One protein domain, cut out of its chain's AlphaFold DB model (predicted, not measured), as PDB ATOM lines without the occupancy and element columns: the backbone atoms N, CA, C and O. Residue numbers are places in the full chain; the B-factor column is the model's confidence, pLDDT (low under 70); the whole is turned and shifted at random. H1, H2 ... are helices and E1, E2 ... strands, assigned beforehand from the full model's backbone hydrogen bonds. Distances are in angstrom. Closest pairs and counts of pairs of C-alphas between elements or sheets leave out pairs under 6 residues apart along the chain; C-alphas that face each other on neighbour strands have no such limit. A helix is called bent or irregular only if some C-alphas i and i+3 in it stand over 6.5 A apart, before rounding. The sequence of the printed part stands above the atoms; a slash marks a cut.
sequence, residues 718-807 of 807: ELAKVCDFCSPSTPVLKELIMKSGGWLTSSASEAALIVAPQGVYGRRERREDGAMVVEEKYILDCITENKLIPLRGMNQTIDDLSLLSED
ATOM      1  N   GLU A 718     -12.815  12.635 -56.237       51.56
ATOM      2  CA  GLU A 718     -11.579  12.796 -55.446       51.56
ATOM      3  C   GLU A 718     -10.748  11.491 -55.309       51.56
ATOM      4  O   GLU A 718      -9.720  11.434 -54.626       51.56
ATOM      5  N   LEU A 719     -11.185  10.407 -55.963       48.00
ATOM      6  CA  LEU A 719     -11.020   9.053 -55.426       48.00
ATOM      7  C   LEU A 719     -10.035   8.146 -56.192       48.00
ATOM      8  O   LEU A 719     -10.311   7.769 -57.329       48.00
ATOM      9  N   ALA A 720      -8.945   7.706 -55.526       36.66
ATOM     10  CA  ALA A 720      -8.133   6.515 -55.865       36.66
ATOM     11  C   ALA A 720      -7.037   6.102 -54.805       36.66
ATOM     12  O   ALA A 720      -6.226   6.978 -54.487       36.66
ATOM     13  N   LYS A 721      -6.963   4.800 -54.332       42.22
ATOM     14  CA  LYS A 721      -6.045   4.094 -53.323       42.22
ATOM     15  C   LYS A 721      -5.809   2.501 -53.435       42.22
ATOM     16  O   LYS A 721      -6.839   1.844 -53.511       42.22
ATOM     17  N   VAL A 722      -4.601   1.843 -53.334       36.62
ATOM     18  CA  VAL A 722      -4.321   0.384 -52.886       36.62
ATOM     19  C   VAL A 722      -3.569  -0.695 -53.767       36.62
ATOM     20  O   VAL A 722      -2.699  -0.341 -54.561       36.62
ATOM     21  N   CYS A 723      -3.735  -2.024 -53.470       40.03
ATOM     22  CA  CYS A 723      -2.772  -3.162 -53.731       40.03
ATOM     23  C   CYS A 723      -3.318  -4.526 -54.324       40.03
ATOM     24  O   CYS A 723      -4.161  -4.461 -55.207       40.03
ATOM     25  N   ASP A 724      -2.782  -5.737 -53.977       40.88
ATOM     26  CA  ASP A 724      -2.729  -6.956 -54.864       40.88
ATOM     27  C   ASP A 724      -3.493  -8.287 -54.546       40.88
ATOM     28  O   ASP A 724      -3.288  -9.260 -55.261       40.88
ATOM     29  N   PHE A 725      -4.397  -8.414 -53.569       50.16
ATOM     30  CA  PHE A 725      -5.301  -9.605 -53.504       50.16
ATOM     31  C   PHE A 725      -6.726  -9.231 -53.083       50.16
ATOM     32  O   PHE A 725      -7.392  -9.905 -52.306       50.16
ATOM     33  N   CYS A 726      -7.160  -8.090 -53.597       57.88
ATOM     34  CA  CYS A 726      -8.141  -7.237 -52.948       57.88
ATOM     35  C   CYS A 726      -9.574  -7.356 -53.494       57.88
ATOM     36  O   CYS A 726      -9.803  -7.841 -54.604       57.88
ATOM     37  N   SER A 727     -10.537  -6.819 -52.746       70.12
ATOM     38  CA  SER A 727     -11.897  -6.518 -53.196       70.12
ATOM     39  C   SER A 727     -12.178  -5.008 -53.058       70.12
ATOM     40  O   SER A 727     -12.403  -4.525 -51.949       70.12
ATOM     41  N   PRO A 728     -12.177  -4.217 -54.156       73.75
ATOM     42  CA  PRO A 728     -12.089  -4.622 -55.560       73.75
ATOM     43  C   PRO A 728     -10.696  -5.119 -55.986       73.75
ATOM     44  O   PRO A 728      -9.686  -4.798 -55.365       73.75
ATOM     45  N   SER A 729     -10.663  -5.889 -57.079       80.06
ATOM     46  CA  SER A 729      -9.485  -6.643 -57.541       80.06
ATOM     47  C   SER A 729      -8.249  -5.796 -57.833       80.06
ATOM     48  O   SER A 729      -8.354  -4.631 -58.220       80.06
ATOM     49  N   THR A 730      -7.067  -6.420 -57.729       74.12
ATOM     50  CA  THR A 730      -5.756  -5.762 -57.844       74.12
ATOM     51  C   THR A 730      -5.659  -4.655 -58.870       74.12
ATOM     52  O   THR A 730      -5.298  -3.559 -58.474       74.12
ATOM     53  N   PRO A 731      -5.848  -4.884 -60.187       79.44
ATOM     54  CA  PRO A 731      -5.512  -3.849 -61.158       79.44
ATOM     55  C   PRO A 731      -6.375  -2.605 -60.945       79.44
ATOM     56  O   PRO A 731      -5.895  -1.499 -61.156       79.44
ATOM     57  N   VAL A 732      -7.598  -2.787 -60.427       78.88
ATOM     58  CA  VAL A 732      -8.438  -1.703 -59.922       78.88
ATOM     59  C   VAL A 732      -7.751  -1.069 -58.712       78.88
ATOM     60  O   VAL A 732      -7.421   0.105 -58.787       78.88
ATOM     61  N   LEU A 733      -7.444  -1.817 -57.644       82.00
ATOM     62  CA  LEU A 733      -6.835  -1.261 -56.426       82.00
ATOM     63  C   LEU A 733      -5.425  -0.630 -56.633       82.00
ATOM     64  O   LEU A 733      -5.104   0.361 -55.987       82.00
ATOM     65  N   LYS A 734      -4.609  -1.103 -57.582       83.25
ATOM     66  CA  LYS A 734      -3.283  -0.553 -57.934       83.25
ATOM     67  C   LYS A 734      -3.344   0.653 -58.862       83.25
ATOM     68  O   LYS A 734      -2.612   1.615 -58.635       83.25
ATOM     69  N   GLU A 735      -4.221   0.650 -59.868       81.38
ATOM     70  CA  GLU A 735      -4.514   1.875 -60.624       81.38
ATOM     71  C   GLU A 735      -5.152   2.923 -59.696       81.38
ATOM     72  O   GLU A 735      -4.875   4.116 -59.824       81.38
ATOM     73  N   LEU A 736      -5.887   2.462 -58.677       81.38
ATOM     74  CA  LEU A 736      -6.286   3.261 -57.532       81.38
ATOM     75  C   LEU A 736      -5.045   3.751 -56.717       81.38
ATOM     76  O   LEU A 736      -5.017   4.946 -56.445       81.38
ATOM     77  N   ILE A 737      -3.961   2.998 -56.397       88.12
ATOM     78  CA  ILE A 737      -2.759   3.642 -55.766       88.12
ATOM     79  C   ILE A 737      -2.314   4.862 -56.563       88.12
ATOM     80  O   ILE A 737      -2.133   5.933 -55.983       88.12
ATOM     81  N   MET A 738      -2.131   4.688 -57.872       84.75
ATOM     82  CA  MET A 738      -1.393   5.649 -58.692       84.75
ATOM     83  C   MET A 738      -2.190   6.941 -58.942       84.75
ATOM     84  O   MET A 738      -1.667   7.872 -59.544       84.75
ATOM     85  N   LYS A 739      -3.451   6.966 -58.485       82.62
ATOM     86  CA  LYS A 739      -4.417   8.072 -58.473       82.62
ATOM     87  C   LYS A 739      -4.058   9.204 -57.500       82.62
ATOM     88  O   LYS A 739      -3.284  10.102 -57.820       82.62
ATOM     89  N   SER A 740      -4.613   9.161 -56.280       85.31
ATOM     90  CA  SER A 740      -4.519  10.250 -55.285       85.31
ATOM     91  C   SER A 740      -3.156  10.295 -54.556       85.31
ATOM     92  O   SER A 740      -3.062  10.020 -53.362       85.31
ATOM     93  N   GLY A 741      -2.054  10.517 -55.279       88.25
ATOM     94  CA  GLY A 741      -0.731  10.925 -54.757       88.25
ATOM     95  C   GLY A 741       0.186   9.877 -54.091       88.25
ATOM     96  O   GLY A 741       1.388   9.893 -54.338       88.25
ATOM     97  N   GLY A 742      -0.333   8.987 -53.238       90.44
ATOM     98  CA  GLY A 742       0.462   7.948 -52.542       90.44
ATOM     99  C   GLY A 742       1.074   6.864 -53.458       90.44
ATOM    100  O   GLY A 742       0.583   6.648 -54.563       90.44
ATOM    101  N   TRP A 743       2.116   6.167 -52.980       89.38
ATOM    102  CA  TRP A 743       3.060   5.375 -53.796       89.38
ATOM    103  C   TRP A 743       2.974   3.853 -53.575       89.38
ATOM    104  O   TRP A 743       2.743   3.402 -52.457       89.38
ATOM    105  N   LEU A 744       3.209   3.067 -54.638       88.81
ATOM    106  CA  LEU A 744       3.314   1.595 -54.616       88.81
ATOM    107  C   LEU A 744       4.785   1.180 -54.501       88.81
ATOM    108  O   LEU A 744       5.590   1.567 -55.349       88.81
ATOM    109  N   THR A 745       5.099   0.295 -53.558       84.75
ATOM    110  CA  THR A 745       6.291  -0.565 -53.626       84.75
ATOM    111  C   THR A 745       5.885  -2.009 -53.961       84.75
ATOM    112  O   THR A 745       4.707  -2.371 -53.938       84.75
ATOM    113  N   SER A 746       6.863  -2.830 -54.349       75.56
ATOM    114  CA  SER A 746       6.738  -4.289 -54.500       75.56
ATOM    115  C   SER A 746       7.399  -5.071 -53.357       75.56
ATOM    116  O   SER A 746       7.383  -6.301 -53.394       75.56
ATOM    117  N   SER A 747       7.993  -4.377 -52.385       76.38
ATOM    118  CA  SER A 747       8.696  -4.947 -51.234       76.38
ATOM    119  C   SER A 747       7.883  -4.672 -49.967       76.38
ATOM    120  O   SER A 747       7.484  -3.534 -49.738       76.38
ATOM    121  N   ALA A 748       7.622  -5.688 -49.139       68.56
ATOM    122  CA  ALA A 748       6.830  -5.507 -47.916       68.56
ATOM    123  C   ALA A 748       7.557  -4.641 -46.868       68.56
ATOM    124  O   ALA A 748       6.936  -3.777 -46.262       68.56
ATOM    125  N   SER A 749       8.877  -4.798 -46.741       77.12
ATOM    126  CA  SER A 749       9.742  -4.026 -45.837       77.12
ATOM    127  C   SER A 749       9.874  -2.539 -46.203       77.12
ATOM    128  O   SER A 749      10.101  -1.705 -45.335       77.12
ATOM    129  N   GLU A 750       9.679  -2.170 -47.473       80.19
ATOM    130  CA  GLU A 750       9.605  -0.762 -47.905       80.19
ATOM    131  C   GLU A 750       8.221  -0.133 -47.625       80.19
ATOM    132  O   GLU A 750       8.034   1.075 -47.799       80.19
ATOM    133  N   ALA A 751       7.212  -0.933 -47.257       85.00
ATOM    134  CA  ALA A 751       5.826  -0.497 -47.168       85.00
ATOM    135  C   ALA A 751       5.436  -0.126 -45.731       85.00
ATOM    136  O   ALA A 751       5.065  -0.979 -44.932       85.00
ATOM    137  N   ALA A 752       5.365   1.175 -45.431       86.00
ATOM    138  CA  ALA A 752       4.797   1.666 -44.166       86.00
ATOM    139  C   ALA A 752       3.340   1.198 -43.913       86.00
ATOM    140  O   ALA A 752       2.861   1.221 -42.779       86.00
ATOM    141  N   LEU A 753       2.634   0.783 -44.973       90.31
ATOM    142  CA  LEU A 753       1.258   0.303 -44.948       90.31
ATOM    143  C   LEU A 753       1.095  -0.891 -45.905       90.31
ATOM    144  O   LEU A 753       1.248  -0.741 -47.120       90.31
ATOM    145  N   ILE A 754       0.751  -2.063 -45.371       87.38
ATOM    146  CA  ILE A 754       0.455  -3.278 -46.140       87.38
ATOM    147  C   ILE A 754      -1.063  -3.423 -46.229       87.38
ATOM    148  O   ILE A 754      -1.743  -3.470 -45.210       87.38
ATOM    149  N   VAL A 755      -1.603  -3.520 -47.445       90.88
ATOM    150  CA  VAL A 755      -3.045  -3.717 -47.653       90.88
ATOM    151  C   VAL A 755      -3.322  -5.162 -48.016       90.88
ATOM    152  O   VAL A 755      -2.830  -5.647 -49.038       90.88
ATOM    153  N   ALA A 756      -4.110  -5.826 -47.179       83.69
ATOM    154  CA  ALA A 756      -4.412  -7.245 -47.272       83.69
ATOM    155  C   ALA A 756      -5.931  -7.496 -47.313       83.69
ATOM    156  O   ALA A 756      -6.687  -6.698 -46.759       83.69
ATOM    157  N   PRO A 757      -6.388  -8.583 -47.959       78.50
ATOM    158  CA  PRO A 757      -7.800  -8.946 -47.971       78.50
ATOM    159  C   PRO A 757      -8.363  -9.246 -46.578       78.50
ATOM    160  O   PRO A 757      -7.780 -10.024 -45.815       78.50
ATOM    161  N   GLN A 758      -9.528  -8.661 -46.290       79.12
ATOM    162  CA  GLN A 758     -10.330  -8.908 -45.086       79.12
ATOM    163  C   GLN A 758     -10.423 -10.408 -44.741       79.12
ATOM    164  O   GLN A 758     -10.799 -11.239 -45.571       79.12
ATOM    165  N   GLY A 759     -10.068 -10.752 -43.499       70.88
ATOM    166  CA  GLY A 759     -10.108 -12.119 -42.963       70.88
ATOM    167  C   GLY A 759      -8.992 -13.076 -43.416       70.88
ATOM    168  O   GLY A 759      -8.981 -14.218 -42.962       70.88
ATOM    169  N   VAL A 760      -8.054 -12.660 -44.278       62.47
ATOM    170  CA  VAL A 760      -6.923 -13.516 -44.712       62.47
ATOM    171  C   VAL A 760      -5.720 -13.425 -43.768       62.47
ATOM    172  O   VAL A 760      -4.958 -14.383 -43.656       62.47
ATOM    173  N   TYR A 761      -5.570 -12.307 -43.057       63.84
ATOM    174  CA  TYR A 761      -4.655 -12.188 -41.924       63.84
ATOM    175  C   TYR A 761      -5.453 -12.254 -40.622       63.84
ATOM    176  O   TYR A 761      -6.496 -11.609 -40.494       63.84
ATOM    177  N   GLY A 762      -4.957 -13.033 -39.658       50.50
ATOM    178  CA  GLY A 762      -5.492 -13.051 -38.298       50.50
ATOM    179  C   GLY A 762      -5.340 -11.689 -37.616       50.50
ATOM    180  O   GLY A 762      -4.554 -10.843 -38.051       50.50
ATOM    181  N   ARG A 763      -6.104 -11.462 -36.540       55.12
ATOM    182  CA  ARG A 763      -6.095 -10.191 -35.799       55.12
ATOM    183  C   ARG A 763      -4.664  -9.772 -35.416       55.12
ATOM    184  O   ARG A 763      -4.066 -10.343 -34.511       55.12
ATOM    185  N   ARG A 764      -4.221  -8.651 -35.998       55.97
ATOM    186  CA  ARG A 764      -3.278  -7.698 -35.387       55.97
ATOM    187  C   ARG A 764      -1.819  -8.149 -35.205       55.97
ATOM    188  O   ARG A 764      -1.150  -7.664 -34.293       55.97
ATOM    189  N   GLU A 765      -1.274  -8.948 -36.116       51.50
ATOM    190  CA  GLU A 765       0.187  -9.016 -36.255       51.50
ATOM    191  C   GLU A 765       0.724  -7.700 -36.844       51.50
ATOM    192  O   GLU A 765       0.657  -7.446 -38.049       51.50
ATOM    193  N   ARG A 766       1.298  -6.856 -35.978       54.31
ATOM    194  CA  ARG A 766       2.391  -5.977 -36.403       54.31
ATOM    195  C   ARG A 766       3.538  -6.892 -36.813       54.31
ATOM    196  O   ARG A 766       4.031  -7.640 -35.975       54.31
ATOM    197  N   ARG A 767       3.959  -6.820 -38.074       57.88
ATOM    198  CA  ARG A 767       5.192  -7.482 -38.500       57.88
ATOM    199  C   ARG A 767       6.397  -6.839 -37.826       57.88
ATOM    200  O   ARG A 767       6.363  -5.652 -37.493       57.88
ATOM    201  N   GLU A 768       7.459  -7.619 -37.690       60.50
ATOM    202  CA  GLU A 768       8.765  -7.174 -37.196       60.50
ATOM    203  C   GLU A 768       9.308  -6.016 -38.061       60.50
ATOM    204  O   GLU A 768       9.830  -5.046 -37.520       60.50
ATOM    205  N   ASP A 769       8.986  -6.025 -39.365       64.38
ATOM    206  CA  ASP A 769       9.124  -4.936 -40.353       64.38
ATOM    207  C   ASP A 769       8.586  -3.548 -39.905       64.38
ATOM    208  O   ASP A 769       8.778  -2.550 -40.599       64.38
ATOM    209  N   GLY A 770       7.790  -3.466 -38.831       76.81
ATOM    210  CA  GLY A 770       7.113  -2.246 -38.364       76.81
ATOM    211  C   GLY A 770       5.921  -1.792 -39.224       76.81
ATOM    212  O   GLY A 770       5.161  -0.908 -38.814       76.81
ATOM    213  N   ALA A 771       5.726  -2.412 -40.390       81.94
ATOM    214  CA  ALA A 771       4.655  -2.136 -41.339       81.94
ATOM    215  C   ALA A 771       3.250  -2.347 -40.738       81.94
ATOM    216  O   ALA A 771       2.951  -3.378 -40.127       81.94
ATOM    217  N   MET A 772       2.350  -1.384 -40.957       85.06
ATOM    218  CA  MET A 772       0.956  -1.470 -40.506       85.06
ATOM    219  C   MET A 772       0.116  -2.255 -41.523       85.06
ATOM    220  O   MET A 772      -0.079  -1.792 -42.647       85.06
ATOM    221  N   VAL A 773      -0.409  -3.422 -41.139       85.81
ATOM    222  CA  VAL A 773      -1.363  -4.183 -41.969       85.81
ATOM    223  C   VAL A 773      -2.771  -3.600 -41.815       85.81
ATOM    224  O   VAL A 773      -3.222  -3.359 -40.696       85.81
ATOM    225  N   VAL A 774      -3.471  -3.380 -42.930       91.69
ATOM    226  CA  VAL A 774      -4.856  -2.882 -42.973       91.69
ATOM    227  C   VAL A 774      -5.689  -3.607 -44.029       91.69
ATOM    228  O   VAL A 774      -5.168  -4.075 -45.042       91.69
ATOM    229  N   GLU A 775      -7.002  -3.654 -43.814       91.44
ATOM    230  CA  GLU A 775      -7.960  -4.134 -44.814       91.44
ATOM    231  C   GLU A 775      -8.096  -3.155 -45.989       91.44
ATOM    232  O   GLU A 775      -7.823  -1.955 -45.866       91.44
ATOM    233  N   GLU A 776      -8.615  -3.623 -47.127       89.25
ATOM    234  CA  GLU A 776      -8.902  -2.740 -48.266       89.25
ATOM    235  C   GLU A 776      -9.932  -1.669 -47.908       89.25
ATOM    236  O   GLU A 776      -9.863  -0.547 -48.417       89.25
ATOM    237  N   LYS A 777     -10.864  -2.015 -47.006       90.19
ATOM    238  CA  LYS A 777     -11.914  -1.128 -46.504       90.19
ATOM    239  C   LYS A 777     -11.333   0.179 -45.970       90.19
ATOM    240  O   LYS A 777     -11.778   1.228 -46.410       90.19
ATOM    241  N   TYR A 778     -10.295   0.130 -45.128       92.19
ATOM    242  CA  TYR A 778      -9.665   1.334 -44.566       92.19
ATOM    243  C   TYR A 778      -9.247   2.332 -45.656       92.19
ATOM    244  O   TYR A 778      -9.441   3.536 -45.509       92.19
ATOM    245  N   ILE A 779      -8.722   1.840 -46.780       91.75
ATOM    246  CA  ILE A 779      -8.324   2.702 -47.892       91.75
ATOM    247  C   ILE A 779      -9.546   3.190 -48.665       91.75
ATOM    248  O   ILE A 779      -9.629   4.376 -48.967       91.75
ATOM    249  N   LEU A 780     -10.476   2.292 -49.005       89.31
ATOM    250  CA  LEU A 780     -11.706   2.659 -49.708       89.31
ATOM    251  C   LEU A 780     -12.442   3.766 -48.947       89.31
ATOM    252  O   LEU A 780     -12.844   4.744 -49.569       89.31
ATOM    253  N   ASP A 781     -12.517   3.658 -47.623       90.38
ATOM    254  CA  ASP A 781     -13.061   4.669 -46.723       90.38
ATOM    255  C   ASP A 781     -12.208   5.954 -46.774       90.38
ATOM    256  O   ASP A 781     -12.742   7.009 -47.106       90.38
ATOM    257  N   CYS A 782     -10.877   5.878 -46.596       90.81
ATOM    258  CA  CYS A 782      -9.982   7.049 -46.674       90.81
ATOM    259  C   CYS A 782     -10.121   7.860 -47.970       90.81
ATOM    260  O   CYS A 782     -10.048   9.086 -47.931       90.81
ATOM    261  N   ILE A 783     -10.278   7.210 -49.132       84.56
ATOM    262  CA  ILE A 783     -10.446   7.950 -50.393       84.56
ATOM    263  C   ILE A 783     -11.909   8.314 -50.684       84.56
ATOM    264  O   ILE A 783     -12.133   9.274 -51.412       84.56
ATOM    265  N   THR A 784     -12.894   7.638 -50.079       83.19
ATOM    266  CA  THR A 784     -14.312   8.059 -50.126       83.19
ATOM    267  C   THR A 784     -14.559   9.299 -49.258       83.19
ATOM    268  O   THR A 784     -15.331  10.168 -49.649       83.19
ATOM    269  N   GLU A 785     -13.865   9.422 -48.123       84.44
ATOM    270  CA  GLU A 785     -13.834  10.628 -47.280       84.44
ATOM    271  C   GLU A 785     -12.838  11.699 -47.773       84.44
ATOM    272  O   GLU A 785     -12.765  12.779 -47.186       84.44
ATOM    273  N   ASN A 786     -12.031  11.396 -48.802       84.50
ATOM    274  CA  ASN A 786     -10.888  12.200 -49.265       84.50
ATOM    275  C   ASN A 786      -9.968  12.687 -48.118       84.50
ATOM    276  O   ASN A 786      -9.443  13.803 -48.103       84.50
ATOM    277  N   LYS A 787      -9.779  11.831 -47.111       90.69
ATOM    278  CA  LYS A 787      -9.100  12.146 -45.856       90.69
ATOM    279  C   LYS A 787      -8.377  10.909 -45.343       90.69
ATOM    280  O   LYS A 787      -8.923   9.813 -45.329       90.69
ATOM    281  N   LEU A 788      -7.144  11.078 -44.867       89.75
ATOM    282  CA  LEU A 788      -6.458  10.007 -44.146       89.75
ATOM    283  C   LEU A 788      -7.148   9.801 -42.790       89.75
ATOM    284  O   LEU A 788      -6.993  10.611 -41.876       89.75
ATOM    285  N   ILE A 789      -7.931   8.727 -42.685       93.12
ATOM    286  CA  ILE A 789      -8.610   8.334 -41.450       93.12
ATOM    287  C   ILE A 789      -7.541   7.923 -40.422       93.12
ATOM    288  O   ILE A 789      -6.630   7.164 -40.757       93.12
ATOM    289  N   PRO A 790      -7.598   8.388 -39.161       92.00
ATOM    290  CA  PRO A 790      -6.615   7.991 -38.159       92.00
ATOM    291  C   PRO A 790      -6.652   6.482 -37.874       92.00
ATOM    292  O   PRO A 790      -7.605   5.972 -37.285       92.00
ATOM    293  N   LEU A 791      -5.556   5.783 -38.193       85.00
ATOM    294  CA  LEU A 791      -5.352   4.338 -37.970       85.00
ATOM    295  C   LEU A 791      -5.550   3.863 -36.517       85.00
ATOM    296  O   LEU A 791      -5.593   2.661 -36.270       85.00
ATOM    297  N   ARG A 792      -5.666   4.780 -35.547       77.75
ATOM    298  CA  ARG A 792      -6.026   4.458 -34.159       77.75
ATOM    299  C   ARG A 792      -7.506   4.066 -34.021       77.75
ATOM    300  O   ARG A 792      -7.787   3.094 -33.327       77.75
ATOM    301  N   GLY A 793      -8.422   4.746 -34.721       61.09
ATOM    302  CA  GLY A 793      -9.872   4.636 -34.490       61.09
ATOM    303  C   GLY A 793     -10.524   3.336 -34.974       61.09
ATOM    304  O   GLY A 793     -11.346   2.769 -34.264       61.09
ATOM    305  N   MET A 794     -10.118   2.799 -36.133       54.62
ATOM    306  CA  MET A 794     -10.725   1.571 -36.695       54.62
ATOM    307  C   MET A 794     -10.453   0.285 -35.885       54.62
ATOM    308  O   MET A 794     -10.948  -0.773 -36.256       54.62
ATOM    309  N   ASN A 795      -9.675   0.350 -34.798       52.00
ATOM    310  CA  ASN A 795      -9.441  -0.809 -33.931       52.00
ATOM    311  C   ASN A 795     -10.544  -1.005 -32.881       52.00
ATOM    312  O   ASN A 795     -10.764  -2.136 -32.476       52.00
ATOM    313  N   GLN A 796     -11.197   0.068 -32.418       47.50
ATOM    314  CA  GLN A 796     -12.131  -0.002 -31.283       47.50
ATOM    315  C   GLN A 796     -13.505  -0.511 -31.727       47.50
ATOM    316  O   GLN A 796     -13.982  -1.521 -31.222       47.50
ATOM    317  N   THR A 797     -14.060   0.069 -32.794       46.88
ATOM    318  CA  THR A 797     -15.404  -0.266 -33.294       46.88
ATOM    319  C   THR A 797     -15.579  -1.703 -33.799       46.88
ATOM    320  O   THR A 797     -16.710  -2.120 -34.025       46.88
ATOM    321  N   ILE A 798     -14.502  -2.476 -33.979       47.22
ATOM    322  CA  ILE A 798     -14.578  -3.916 -34.292       47.22
ATOM    323  C   ILE A 798     -14.618  -4.766 -33.012       47.22
ATOM    324  O   ILE A 798     -15.258  -5.815 -33.016       47.22
ATOM    325  N   ASP A 799     -13.986  -4.318 -31.924       44.72
ATOM    326  CA  ASP A 799     -14.100  -4.958 -30.610       44.72
ATOM    327  C   ASP A 799     -15.486  -4.691 -30.000       44.72
ATOM    328  O   ASP A 799     -16.174  -5.641 -29.613       44.72
ATOM    329  N   ASP A 800     -15.960  -3.441 -30.055       44.81
ATOM    330  CA  ASP A 800     -17.298  -3.040 -29.590       44.81
ATOM    331  C   ASP A 800     -18.420  -3.818 -30.310       44.81
ATOM    332  O   ASP A 800     -19.370  -4.288 -29.688       44.81
ATOM    333  N   LEU A 801     -18.292  -4.022 -31.631       44.16
ATOM    334  CA  LEU A 801     -19.257  -4.804 -32.416       44.16
ATOM    335  C   LEU A 801     -19.163  -6.320 -32.187       44.16
ATOM    336  O   LEU A 801     -20.144  -7.010 -32.452       44.16
ATOM    337  N   SER A 802     -18.034  -6.849 -31.698       47.62
ATOM    338  CA  SER A 802     -17.974  -8.253 -31.261       47.62
ATOM    339  C   SER A 802     -18.618  -8.465 -29.889       47.62
ATOM    340  O   SER A 802     -19.310  -9.462 -29.705       47.62
ATOM    341  N   LEU A 803     -18.484  -7.504 -28.966       47.53
ATOM    342  CA  LEU A 803     -19.152  -7.547 -27.659       47.53
ATOM    343  C   LEU A 803     -20.686  -7.475 -27.784       47.53
ATOM    344  O   LEU A 803     -21.392  -8.080 -26.991       47.53
ATOM    345  N   LEU A 804     -21.204  -6.820 -28.827       47.69
ATOM    346  CA  LEU A 804     -22.633  -6.785 -29.172       47.69
ATOM    347  C   LEU A 804     -23.114  -8.014 -29.981       47.69
ATOM    348  O   LEU A 804     -24.097  -7.919 -30.717       47.69
ATOM    349  N   SER A 805     -22.410  -9.153 -29.902       46.25
ATOM    350  CA  SER A 805     -22.751 -10.377 -30.650       46.25
ATOM    351  C   SER A 805     -22.715 -11.685 -29.843       46.25
ATOM    352  O   SER A 805     -22.827 -12.757 -30.439       46.25
ATOM    353  N   GLU A 806     -22.592 -11.607 -28.512       45.97
ATOM    354  CA  GLU A 806     -22.596 -12.768 -27.599       45.97
ATOM    355  C   GLU A 806     -23.799 -12.808 -26.618       45.97
ATOM    356  O   GLU A 806     -23.783 -13.610 -25.684       45.97
ATOM    357  N   ASP A 807     -24.854 -12.015 -26.876       39.72
ATOM    358  CA  ASP A 807     -26.195 -12.079 -26.244       39.72
ATOM    359  C   ASP A 807     -27.276 -12.547 -27.252       39.72
ATOM    360  O   ASP A 807     -27.331 -11.981 -28.373       39.72
TER     361      ASP A 807
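What this domain is: This is residues 718 to 807 of the 807 residues of an uncharacterized protein of Pristionchus pacificus (UniProt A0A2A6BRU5). What shape does the printed part have? A short two-stranded strip, E1 beside E2, lies in the middle of a small body made largely of loops, with H2 following directly on E2 and H1 loosely placed near H2. From this body residues 796 to 807, of which 796 to 803 belong to H3, stick out as an arm. How much is in named elements? The printed part has 90 residues, under half of them in named elements, three helices and two strands in the order H1, E1, E2, H2, H3; the sheet has the order E1, E2 and is parallel, and the class is mixed, helices and strands. The whole is compact, with a radius of gyration of the C-alphas of 13.8 A and spans of 44 by 32 by 22 A.

Where its parts are: What comes first along the printed part? Residues 718 to 729 hold no named element; H1 then takes residues 730 to 737, 10.1 A long, beginning at C-alpha 730 at (-5.756, -5.762, -57.844). Where are the strands? E1 is residues 753 to 756, 9.7 A, and E2 is residues 772 to 775, 10.3 A. What follows them? H2 is residues 776 to 784, 12.2 A, beginning at C-alpha 776 at (-8.902, -2.740, -48.266). H3 is residues 793 to 803, 16.8 A, ending at C-alpha 803 at (-19.152, -7.547, -27.659); it is neither bent nor irregular, but only just: C-alphas 793 and 796 are 6.1 A apart.

How they stand to each other: How do the strands pair? E1 and E2 are parallel neighbours at 35 degrees; N 754 and O 772 are within hydrogen-bond range at 2.9 A, as are N 756 and O 774 at 3.0 A. How do the helices stand? H1 and H2 are near each other, with 7 pairs of C-alphas within 10 A. H2 and H3 are close but not clearly touching, their closest C-alphas, of Tyr 778 and Met 794, 7.9 A apart, at a steep tilt of 54 degrees, opposite ways. H3 is apart from H1, E1 and E2. Are the helices' backbones complete? Every O i to N i+4 pair is within hydrogen-bond range in H1 and H2, and 4 of 7 in H3.

The domain as a whole: How large is it? The two C-alphas farthest apart, of Gly 741 and Asp 807, the chain's last residue, are 44.6 A apart; without the residues that stand free the body spans 33 by 27 by 20 A. Is it cut, and which links are long? The printed part has no cut; H1 to E1 and E1 to E2 are long links of 15 residues each, E2 to H2 is tight and H2 to H3 is short. Where is confidence low? The mean pLDDT of the printed part is 71.2, and residues 718 to 726, 748, 760 to 769 and 793 to 807 of this model are under 70.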